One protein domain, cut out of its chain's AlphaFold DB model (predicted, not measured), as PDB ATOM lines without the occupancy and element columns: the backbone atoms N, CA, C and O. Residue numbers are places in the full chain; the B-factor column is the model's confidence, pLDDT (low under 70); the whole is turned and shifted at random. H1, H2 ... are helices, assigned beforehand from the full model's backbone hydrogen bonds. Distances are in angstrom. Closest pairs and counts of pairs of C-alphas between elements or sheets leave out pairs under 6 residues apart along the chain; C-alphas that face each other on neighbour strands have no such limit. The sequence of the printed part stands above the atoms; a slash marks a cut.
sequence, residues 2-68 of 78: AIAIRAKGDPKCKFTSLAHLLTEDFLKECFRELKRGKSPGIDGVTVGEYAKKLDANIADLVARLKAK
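Overview. This is residues 2 to 68 of the 78 residues of an uncharacterized protein of Methanosarcinales archaeon ANME-2c ERB4 (UniProt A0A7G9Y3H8). A loose, drawn-out helical model has two helices, H2 and H4, packed at a steep angle in its middle, with H1 and the long loop after it at one end and the short helix H3 with the long loop before it at the other. Residues 8 to 14 stick out at the H1 end. The printed part has 67 residues with four named helices, in the order H1, H2, H3, H4, and no named strand; the class is all helix. The whole is loose, with a radius of gyration of the C-alphas of 14.1 A, and elongated, spanning 39 by 25 by 21 A.

Along the chain. H1 is residues 2 to 9, from C-alpha 2 at (42.703, -4.759, 10.507), and measures 10.9 A from first to last C-alpha. H2, residues 24 to 33, measures 14.5 A. H3 is residues 47 to 51, 6.2 A. H4, the longest, is residues 54 to 66, 18.1 A, with C-alpha 66 at (36.175, 8.145, 18.740).

Arrangement. H1 and H2 are close but not clearly touching, about perpendicular at 74 degrees; their closest C-alphas, of Ala 2 and Phe 26, are 6.8 A apart. H2 and H4 touch, their closest C-alphas, of Glu 24 and Ile 58, 5.9 A apart, at a steep tilt of 63 degrees, opposite ways. H2 and H3 are near each other, with 5 pairs of C-alphas within 10 A. H3 and H4 are close but not clearly touching: the closest C-alphas, of Tyr 50 and Asn 57, are 7.4 A apart. H1 is apart from H3 and H4. In H1, H2, H3 and H4 every O i to N i+4 pair is within hydrogen-bond range.

Size, cuts and confidence. The two C-alphas farthest apart, of Lys 12 and Gly 44, are 39.6 A apart. The printed part has no cut. The links H1 to H2 and H2 to H3 are long, and H3 to H4 is tight. The mean pLDDT of the printed part is 89.3; residue 2 is under 70.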
ATOM      1  N   ALA A   2      42.841  -4.020   9.237       68.75
ATOM      2  CA  ALA A   2      42.703  -4.759  10.507       68.75
ATOM      3  C   ALA A   2      41.322  -5.417  10.766       68.75
ATOM      4  O   ALA A   2      41.252  -6.541  11.261       68.75
ATOM      5  N   ILE A   3      40.213  -4.742  10.432       76.44
ATOM      6  CA  ILE A   3      38.854  -5.200  10.795       76.44
ATOM      7  C   ILE A   3      38.370  -6.333   9.880       76.44
ATOM      8  O   ILE A   3      37.916  -7.366  10.366       76.44
ATOM      9  N   ALA A   4      38.499  -6.165   8.560       80.56
ATOM     10  CA  ALA A   4      38.034  -7.151   7.582       80.56
ATOM     11  C   ALA A   4      38.778  -8.490   7.709       80.56
ATOM     12  O   ALA A   4      38.155  -9.547   7.642       80.56
ATOM     13  N   ILE A   5      40.094  -8.453   7.959       81.44
ATOM     14  CA  ILE A   5      40.897  -9.662   8.193       81.44
ATOM     15  C   ILE A   5      40.433 -10.374   9.468       81.44
ATOM     16  O   ILE A   5      40.207 -11.582   9.438       81.44
ATOM     17  N   ARG A   6      40.232  -9.638  10.571       79.81
ATOM     18  CA  ARG A   6      39.754 -10.216  11.837       79.81
ATOM     19  C   ARG A   6      38.367 -10.843  11.686       79.81
ATOM     20  O   ARG A   6      38.170 -11.962  12.142       79.81
ATOM     21  N   ALA A   7      37.448 -10.156  11.009       84.69
ATOM     22  CA  ALA A   7      36.098 -10.657  10.758       84.69
ATOM     23  C   ALA A   7      36.093 -11.902   9.853       84.69
ATOM     24  O   ALA A   7      35.300 -12.814  10.061       84.69
ATOM     25  N   LYS A   8      36.992 -11.965   8.861       85.75
ATOM     26  CA  LYS A   8      37.130 -13.130   7.977       85.75
ATOM     27  C   LYS A   8      37.752 -14.335   8.693       85.75
ATOM     28  O   LYS A   8      37.351 -15.462   8.425       85.75
ATOM     29  N   GLY A   9      38.732 -14.101   9.570       87.44
ATOM     30  CA  GLY A   9      39.420 -15.152  10.330       87.44
ATOM     31  C   GLY A   9      38.596 -15.729  11.482       87.44
ATOM     32  O   GLY A   9      38.758 -16.900  11.811       87.44
ATOM     33  N   ASP A  10      37.695 -14.936  12.064       86.38
ATOM     34  CA  ASP A  10      36.747 -15.384  13.087       86.38
ATOM     35  C   ASP A  10      35.347 -14.801  12.815       86.38
ATOM     36  O   ASP A  10      35.002 -13.727  13.320       86.38
ATOM     37  N   PRO A  11      34.507 -15.507  12.037       82.75
ATOM     38  CA  PRO A  11      33.157 -15.055  11.694       82.75
ATOM     39  C   PRO A  11      32.208 -14.931  12.896       82.75
ATOM     40  O   PRO A  11      31.159 -14.298  12.780       82.75
ATOM     41  N   LYS A  12      32.540 -15.545  14.043       87.81
ATOM     42  CA  LYS A  12      31.758 -15.437  15.287       87.81
ATOM     43  C   LYS A  12      32.248 -14.294  16.181       87.81
ATOM     44  O   LYS A  12      31.600 -14.007  17.192       87.81
ATOM     45  N   CYS A  13      33.351 -13.636  15.817       81.69
ATOM     46  CA  CYS A  13      33.915 -12.515  16.554       81.69
ATOM     47  C   CYS A  13      32.881 -11.395  16.704       81.69
ATOM     48  O   CYS A  13      32.380 -10.838  15.724       81.69
ATOM     49  N   LYS A  14      32.583 -11.030  17.952       81.50
ATOM     50  CA  LYS A  14      31.797  -9.838  18.272       81.50
ATOM     51  C   LYS A  14      32.750  -8.715  18.651       81.50
ATOM     52  O   LYS A  14      33.424  -8.787  19.676       81.50
ATOM     53  N   PHE A  15      32.783  -7.659  17.846       82.62
ATOM     54  CA  PHE A  15      33.521  -6.449  18.188       82.62
ATOM     55  C   PHE A  15      32.782  -5.703  19.303       82.62
ATOM     56  O   PHE A  15      31.749  -5.083  19.067       82.62
ATOM     57  N   THR A  16      33.305  -5.770  20.525       82.94
ATOM     58  CA  THR A  16      32.729  -5.077  21.690       82.94
ATOM     59  C   THR A  16      33.019  -3.575  21.679       82.94
ATOM     60  O   THR A  16      32.264  -2.796  22.253       82.94
ATOM     61  N   SER A  17      34.083  -3.149  20.989       81.31
ATOM     62  CA  SER A  17      34.413  -1.742  20.757       81.31
ATOM     63  C   SER A  17      35.178  -1.575  19.445       81.31
ATOM     64  O   SER A  17      36.302  -2.053  19.293       81.31
ATOM     65  N   LEU A  18      34.579  -0.858  18.491       80.88
ATOM     66  CA  LEU A  18      35.237  -0.496  17.230       80.88
ATOM     67  C   LEU A  18      36.256   0.639  17.408       80.88
ATOM     68  O   LEU A  18      37.163   0.777  16.592       80.88
ATOM     69  N   ALA A  19      36.150   1.432  18.477       81.25
ATOM     70  CA  ALA A  19      36.979   2.619  18.683       81.25
ATOM     71  C   ALA A  19      38.483   2.299  18.767       81.25
ATOM     72  O   ALA A  19      39.301   3.089  18.303       81.25
ATOM     73  N   HIS A  20      38.853   1.130  19.301       80.38
ATOM     74  CA  HIS A  20      40.253   0.694  19.369       80.38
ATOM     75  C   HIS A  20      40.818   0.264  18.007       80.38
ATOM     76  O   HIS A  20      42.031   0.245  17.831       80.38
ATOM     77  N   LEU A  21      39.950  -0.063  17.045       82.69
ATOM     78  CA  LEU A  21      40.331  -0.491  15.696       82.69
ATOM     79  C   LEU A  21      40.413   0.687  14.715       82.69
ATOM     80  O   LEU A  21      41.029   0.570  13.660       82.69
ATOM     81  N   LEU A  22      39.807   1.826  15.064       87.00
ATOM     82  CA  LEU A  22      39.855   3.069  14.297       87.00
ATOM     83  C   LEU A  22      41.141   3.843  14.622       87.00
ATOM     84  O   LEU A  22      41.128   4.832  15.360       87.00
ATOM     85  N   THR A  23      42.266   3.356  14.103       91.06
ATOM     86  CA  THR A  23      43.562   4.045  14.161       91.06
ATOM     87  C   THR A  23      43.796   4.879  12.904       91.06
ATOM     88  O   THR A  23      43.186   4.643  11.860       91.06
ATOM     89  N   GLU A  24      44.693   5.861  12.994       94.44
ATOM     90  CA  GLU A  24      45.067   6.679  11.838       94.44
ATOM     91  C   GLU A  24      45.661   5.825  10.719       94.44
ATOM     92  O   GLU A  24      45.240   5.945   9.573       94.44
ATOM     93  N   ASP A  25      46.568   4.905  11.050       92.69
ATOM     94  CA  ASP A  25      47.182   4.005  10.069       92.69
ATOM     95  C   ASP A  25      46.145   3.126   9.370       92.69
ATOM     96  O   ASP A  25      46.170   2.990   8.145       92.69
ATOM     97  N   PHE A  26      45.170   2.604  10.122       90.69
ATOM     98  CA  PHE A  26      44.074   1.832   9.547       90.69
ATOM     99  C   PHE A  26      43.274   2.658   8.530       90.69
ATOM    100  O   PHE A  26      43.002   2.176   7.429       90.69
ATOM    101  N   LEU A  27      42.928   3.907   8.859       92.75
ATOM    102  CA  LEU A  27      42.185   4.768   7.936       92.75
ATOM    103  C   LEU A  27      43.038   5.252   6.757       92.75
ATOM    104  O   LEU A  27      42.506   5.390   5.655       92.75
ATOM    105  N   LYS A  28      44.351   5.450   6.935       94.75
ATOM    106  CA  LYS A  28      45.285   5.746   5.832       94.75
ATOM    107  C   LYS A  28      45.359   4.583   4.846       94.75
ATOM    108  O   LYS A  28      45.359   4.816   3.638       94.75
ATOM    109  N   GLU A  29      45.381   3.341   5.326       92.00
ATOM    110  CA  GLU A  29      45.296   2.158   4.461       92.00
ATOM    111  C   GLU A  29      43.972   2.115   3.694       92.00
ATOM    112  O   GLU A  29      43.983   2.000   2.470       92.00
ATOM    113  N   CYS A  30      42.837   2.312   4.373       91.38
ATOM    114  CA  CYS A  30      41.539   2.384   3.698       91.38
ATOM    115  C   CYS A  30      41.501   3.506   2.650       91.38
ATOM    116  O   CYS A  30      40.985   3.311   1.550       91.38
ATOM    117  N   PHE A  31      42.096   4.665   2.944       93.00
ATOM    118  CA  PHE A  31      42.206   5.763   1.986       93.00
ATOM    119  C   PHE A  31      43.028   5.379   0.749       93.00
ATOM    120  O   PHE A  31      42.736   5.849  -0.353       93.00
ATOM    121  N   ARG A  32      44.060   4.537   0.898       91.62
ATOM    122  CA  ARG A  32      44.871   4.038  -0.226       91.62
ATOM    123  C   ARG A  32      44.061   3.140  -1.161       91.62
ATOM    124  O   ARG A  32      44.219   3.273  -2.373       91.62
ATOM    125  N   GLU A  33      43.165   2.329  -0.608       91.00
ATOM    126  CA  GLU A  33      42.290   1.398  -1.338       91.00
ATOM    127  C   GLU A  33      41.120   2.079  -2.071       91.00
ATOM    128  O   GLU A  33      40.503   1.477  -2.954       91.00
ATOM    129  N   LEU A  34      40.806   3.339  -1.745       90.00
ATOM    130  CA  LEU A  34      39.751   4.085  -2.432       90.00
ATOM    131  C   LEU A  34      40.054   4.238  -3.929       90.00
ATOM    132  O   LEU A  34      41.133   4.680  -4.335       90.00
ATOM    133  N   LYS A  35      39.046   3.944  -4.762       86.81
ATOM    134  CA  LYS A  35      39.108   4.163  -6.214       86.81
ATOM    135  C   LYS A  35      39.350   5.647  -6.505       86.81
ATOM    136  O   LYS A  35      38.580   6.505  -6.074       86.81
ATOM    137  N   ARG A  36      40.406   5.943  -7.262       88.44
ATOM    138  CA  ARG A  36      40.741   7.304  -7.708       88.44
ATOM    139  C   ARG A  36      39.857   7.720  -8.891       88.44
ATOM    140  O   ARG A  36      39.285   6.869  -9.566       88.44
ATOM    141  N   GLY A  37      39.745   9.029  -9.127       80.69
ATOM    142  CA  GLY A  37      39.023   9.580 -10.285       80.69
ATOM    143  C   GLY A  37      37.494   9.498 -10.202       80.69
ATOM    144  O   GLY A  37      36.823   9.551 -11.227       80.69
ATOM    145  N   LYS A  38      36.927   9.335  -9.000       84.38
ATOM    146  CA  LYS A  38      35.480   9.453  -8.773       84.38
ATOM    147  C   LYS A  38      35.070  10.919  -8.646       84.38
ATOM    148  O   LYS A  38      35.850  11.723  -8.134       84.38
ATOM    149  N   SER A  39      33.851  11.233  -9.085       85.75
ATOM    150  CA  SER A  39      33.244  12.549  -8.886       85.75
ATOM    151  C   SER A  39      33.224  12.909  -7.396       85.75
ATOM    152  O   SER A  39      32.984  12.016  -6.573       85.75
ATOM    153  N   PRO A  40      33.493  14.176  -7.038       89.31
ATOM    154  CA  PRO A  40      33.411  14.623  -5.655       89.31
ATOM    155  C   PRO A  40      31.978  14.520  -5.113       89.31
ATOM    156  O   PRO A  40      31.009  14.447  -5.872       89.31
ATOM    157  N   GLY A  41      31.861  14.490  -3.783       88.00
ATOM    158  CA  GLY A  41      30.576  14.499  -3.090       88.00
ATOM    159  C   GLY A  41      29.940  15.890  -3.048       88.00
ATOM    160  O   GLY A  41      30.339  16.804  -3.763       88.00
ATOM    161  N   ILE A  42      28.956  16.060  -2.161       90.06
ATOM    162  CA  ILE A  42      28.262  17.346  -1.959       90.06
ATOM    163  C   ILE A  42      29.198  18.465  -1.470       90.06
ATOM    164  O   ILE A  42      28.915  19.639  -1.672       90.06
ATOM    165  N   ASP A  43      30.315  18.102  -0.841       88.44
ATOM    166  CA  ASP A  43      31.347  19.027  -0.370       88.44
ATOM    167  C   ASP A  43      32.311  19.479  -1.478       88.44
ATOM    168  O   ASP A  43      33.155  20.341  -1.236       88.44
ATOM    169  N   GLY A  44      32.209  18.908  -2.683       90.81
ATOM    170  CA  GLY A  44      33.089  19.222  -3.806       90.81
ATOM    171  C   GLY A  44      34.529  18.722  -3.639       90.81
ATOM    172  O   GLY A  44      35.330  18.906  -4.551       90.81
ATOM    173  N   VAL A  45      34.866  18.057  -2.527       91.69
ATOM    174  CA  VAL A  45      36.244  17.658  -2.226       91.69
ATOM    175  C   VAL A  45      36.587  16.379  -2.974       91.69
ATOM    176  O   VAL A  45      36.030  15.303  -2.738       91.69
ATOM    177  N   THR A  46      37.554  16.476  -3.878       92.56
ATOM    178  CA  THR A  46      38.079  15.303  -4.571       92.56
ATOM    179  C   THR A  46      39.008  14.497  -3.668       92.56
ATOM    180  O   THR A  46      39.661  15.005  -2.753       92.56
ATOM    181  N   VAL A  47      39.167  13.214  -3.990       91.94
ATOM    182  CA  VAL A  47      40.144  12.343  -3.326       91.94
ATOM    183  C   VAL A  47      41.568  12.926  -3.393       91.94
ATOM    184  O   VAL A  47      42.342  12.768  -2.450       91.94
ATOM    185  N   GLY A  48      41.923  13.606  -4.490       92.75
ATOM    186  CA  GLY A  48      43.231  14.249  -4.649       92.75
ATOM    187  C   GLY A  48      43.413  15.466  -3.743       92.75
ATOM    188  O   GLY A  48      44.471  15.634  -3.143       92.75
ATOM    189  N   GLU A  49      42.379  16.292  -3.585       94.19
ATOM    190  CA  GLU A  49      42.410  17.432  -2.661       94.19
ATOM    191  C   GLU A  49      42.472  16.985  -1.208       94.19
ATOM    192  O   GLU A  49      43.281  17.515  -0.445       94.19
ATOM    193  N   TYR A  50      41.699  15.960  -0.847       94.75
ATOM    194  CA  TYR A  50      41.752  15.370   0.487       94.75
ATOM    195  C   TYR A  50      43.158  14.843   0.823       94.75
ATOM    196  O   TYR A  50      43.627  14.993   1.953       94.75
ATOM    197  N   ALA A  51      43.866  14.274  -0.162       94.75
ATOM    198  CA  ALA A  51      45.217  13.742   0.021       94.75
ATOM    199  C   ALA A  51      46.270  14.817   0.349       94.75
ATOM    200  O   ALA A  51      47.277  14.492   0.976       94.75
ATOM    201  N   LYS A  52      46.055  16.092  -0.020       96.69
ATOM    202  CA  LYS A  52      47.031  17.181   0.215       96.69
ATOM    203  C   LYS A  52      47.337  17.404   1.698       96.69
ATOM    204  O   LYS A  52      48.422  17.861   2.036       96.69
ATOM    205  N   LYS A  53      46.375  17.107   2.573       96.75
ATOM    206  CA  LYS A  53      46.502  17.204   4.035       96.75
ATOM    207  C   LYS A  53      46.124  15.881   4.700       96.75
ATOM    208  O   LYS A  53      45.442  15.879   5.721       96.75
ATOM    209  N   LEU A  54      46.528  14.761   4.093       95.69
ATOM    210  CA  LEU A  54      46.055  13.430   4.474       95.69
ATOM    211  C   LEU A  54      46.220  13.147   5.973       95.69
ATOM    212  O   LEU A  54      45.250  12.758   6.611       95.69
ATOM    213  N   ASP A  55      47.406  13.376   6.541       96.94
ATOM    214  CA  ASP A  55      47.661  13.081   7.955       96.94
ATOM    215  C   ASP A  55      46.757  13.892   8.891       96.94
ATOM    216  O   ASP A  55      46.102  13.321   9.758       96.94
ATOM    217  N   ALA A  56      46.639  15.202   8.660       97.69
ATOM    218  CA  ALA A  56      45.782  16.073   9.462       97.69
ATOM    219  C   ALA A  56      44.294  15.706   9.328       97.69
ATOM    220  O   ALA A  56      43.577  15.637  10.325       97.69
ATOM    221  N   ASN A  57      43.840  15.424   8.103       97.19
ATOM    222  CA  ASN A  57      42.455  15.046   7.839       97.19
ATOM    223  C   ASN A  57      42.093  13.707   8.503       97.19
ATOM    224  O   ASN A  57      40.989  13.558   9.031       97.19
ATOM    225  N   ILE A  58      43.012  12.735   8.490       97.38
ATOM    226  CA  ILE A  58      42.811  11.437   9.139       97.38
ATOM    227  C   ILE A  58      42.849  11.568  10.665       97.38
ATOM    228  O   ILE A  58      41.982  10.992  11.320       97.38
ATOM    229  N   ALA A  59      43.784  12.334  11.231       97.31
ATOM    230  CA  ALA A  59      43.856  12.555  12.677       97.31
ATOM    231  C   ALA A  59      42.561  13.192  13.219       97.31
ATOM    232  O   ALA A  59      41.966  12.684  14.176       97.31
ATOM    233  N   ASP A  60      42.059  14.238  12.551       96.88
ATOM    234  CA  ASP A  60      40.774  14.868  12.882       96.88
ATOM    235  C   ASP A  60      39.598  13.881  12.763       96.88
ATOM    236  O   ASP A  60      38.745  13.787  13.653       96.88
ATOM    237  N   LEU A  61      39.563  13.092  11.684       95.81
ATOM    238  CA  LEU A  61      38.515  12.098  11.477       95.81
ATOM    239  C   LEU A  61      38.517  11.030  12.581       95.81
ATOM    240  O   LEU A  61      37.453  10.702  13.111       95.81
ATOM    241  N   VAL A  62      39.690  10.513  12.965       95.50
ATOM    242  CA  VAL A  62      39.826   9.549  14.070       95.50
ATOM    243  C   VAL A  62      39.310  10.150  15.374       95.50
ATOM    244  O   VAL A  62      38.547   9.487  16.084       95.50
ATOM    245  N   ALA A  63      39.676  11.397  15.680       95.69
ATOM    246  CA  ALA A  63      39.217  12.084  16.883       95.69
ATOM    247  C   ALA A  63      37.683  12.202  16.911       95.69
ATOM    248  O   ALA A  63      37.047  11.769  17.878       95.69
ATOM    249  N   ARG A  64      37.068  12.683  15.820       95.94
ATOM    250  CA  ARG A  64      35.602  12.816  15.714       95.94
ATOM    251  C   ARG A  64      34.877  11.473  15.773       95.94
ATOM    252  O   ARG A  64      33.809  11.390  16.382       95.94
ATOM    253  N   LEU A  65      35.431  10.420  15.171       93.06
ATOM    254  CA  LEU A  65      34.856   9.073  15.230       93.06
ATOM    255  C   LEU A  65      34.888   8.513  16.657       93.06
ATOM    256  O   LEU A  65      33.864   8.033  17.147       93.06
ATOM    257  N   LYS A  66      36.029   8.617  17.352       91.81
ATOM    258  CA  LYS A  66      36.175   8.145  18.740       91.81
ATOM    259  C   LYS A  66      35.299   8.929  19.716       91.81
ATOM    260  O   LYS A  66      34.710   8.330  20.612       91.81
ATOM    261  N   ALA A  67      35.149  10.234  19.500       93.69
ATOM    262  CA  ALA A  67      34.263  11.093  20.283       93.69
ATOM    263  C   ALA A  67      32.768  10.923  19.938       93.69
ATOM    264  O   ALA A  67      31.929  11.578  20.550       93.69
ATOM    265  N   LYS A  68      32.412  10.071  18.960       91.44
ATOM    266  CA  LYS A  68      31.042   9.922  18.423       91.44
ATOM    267  C   LYS A  68      30.441  11.241  17.900       91.44
ATOM    268  O   LYS A  68      29.228  11.423  17.902       91.44
TER     269      LYS A  68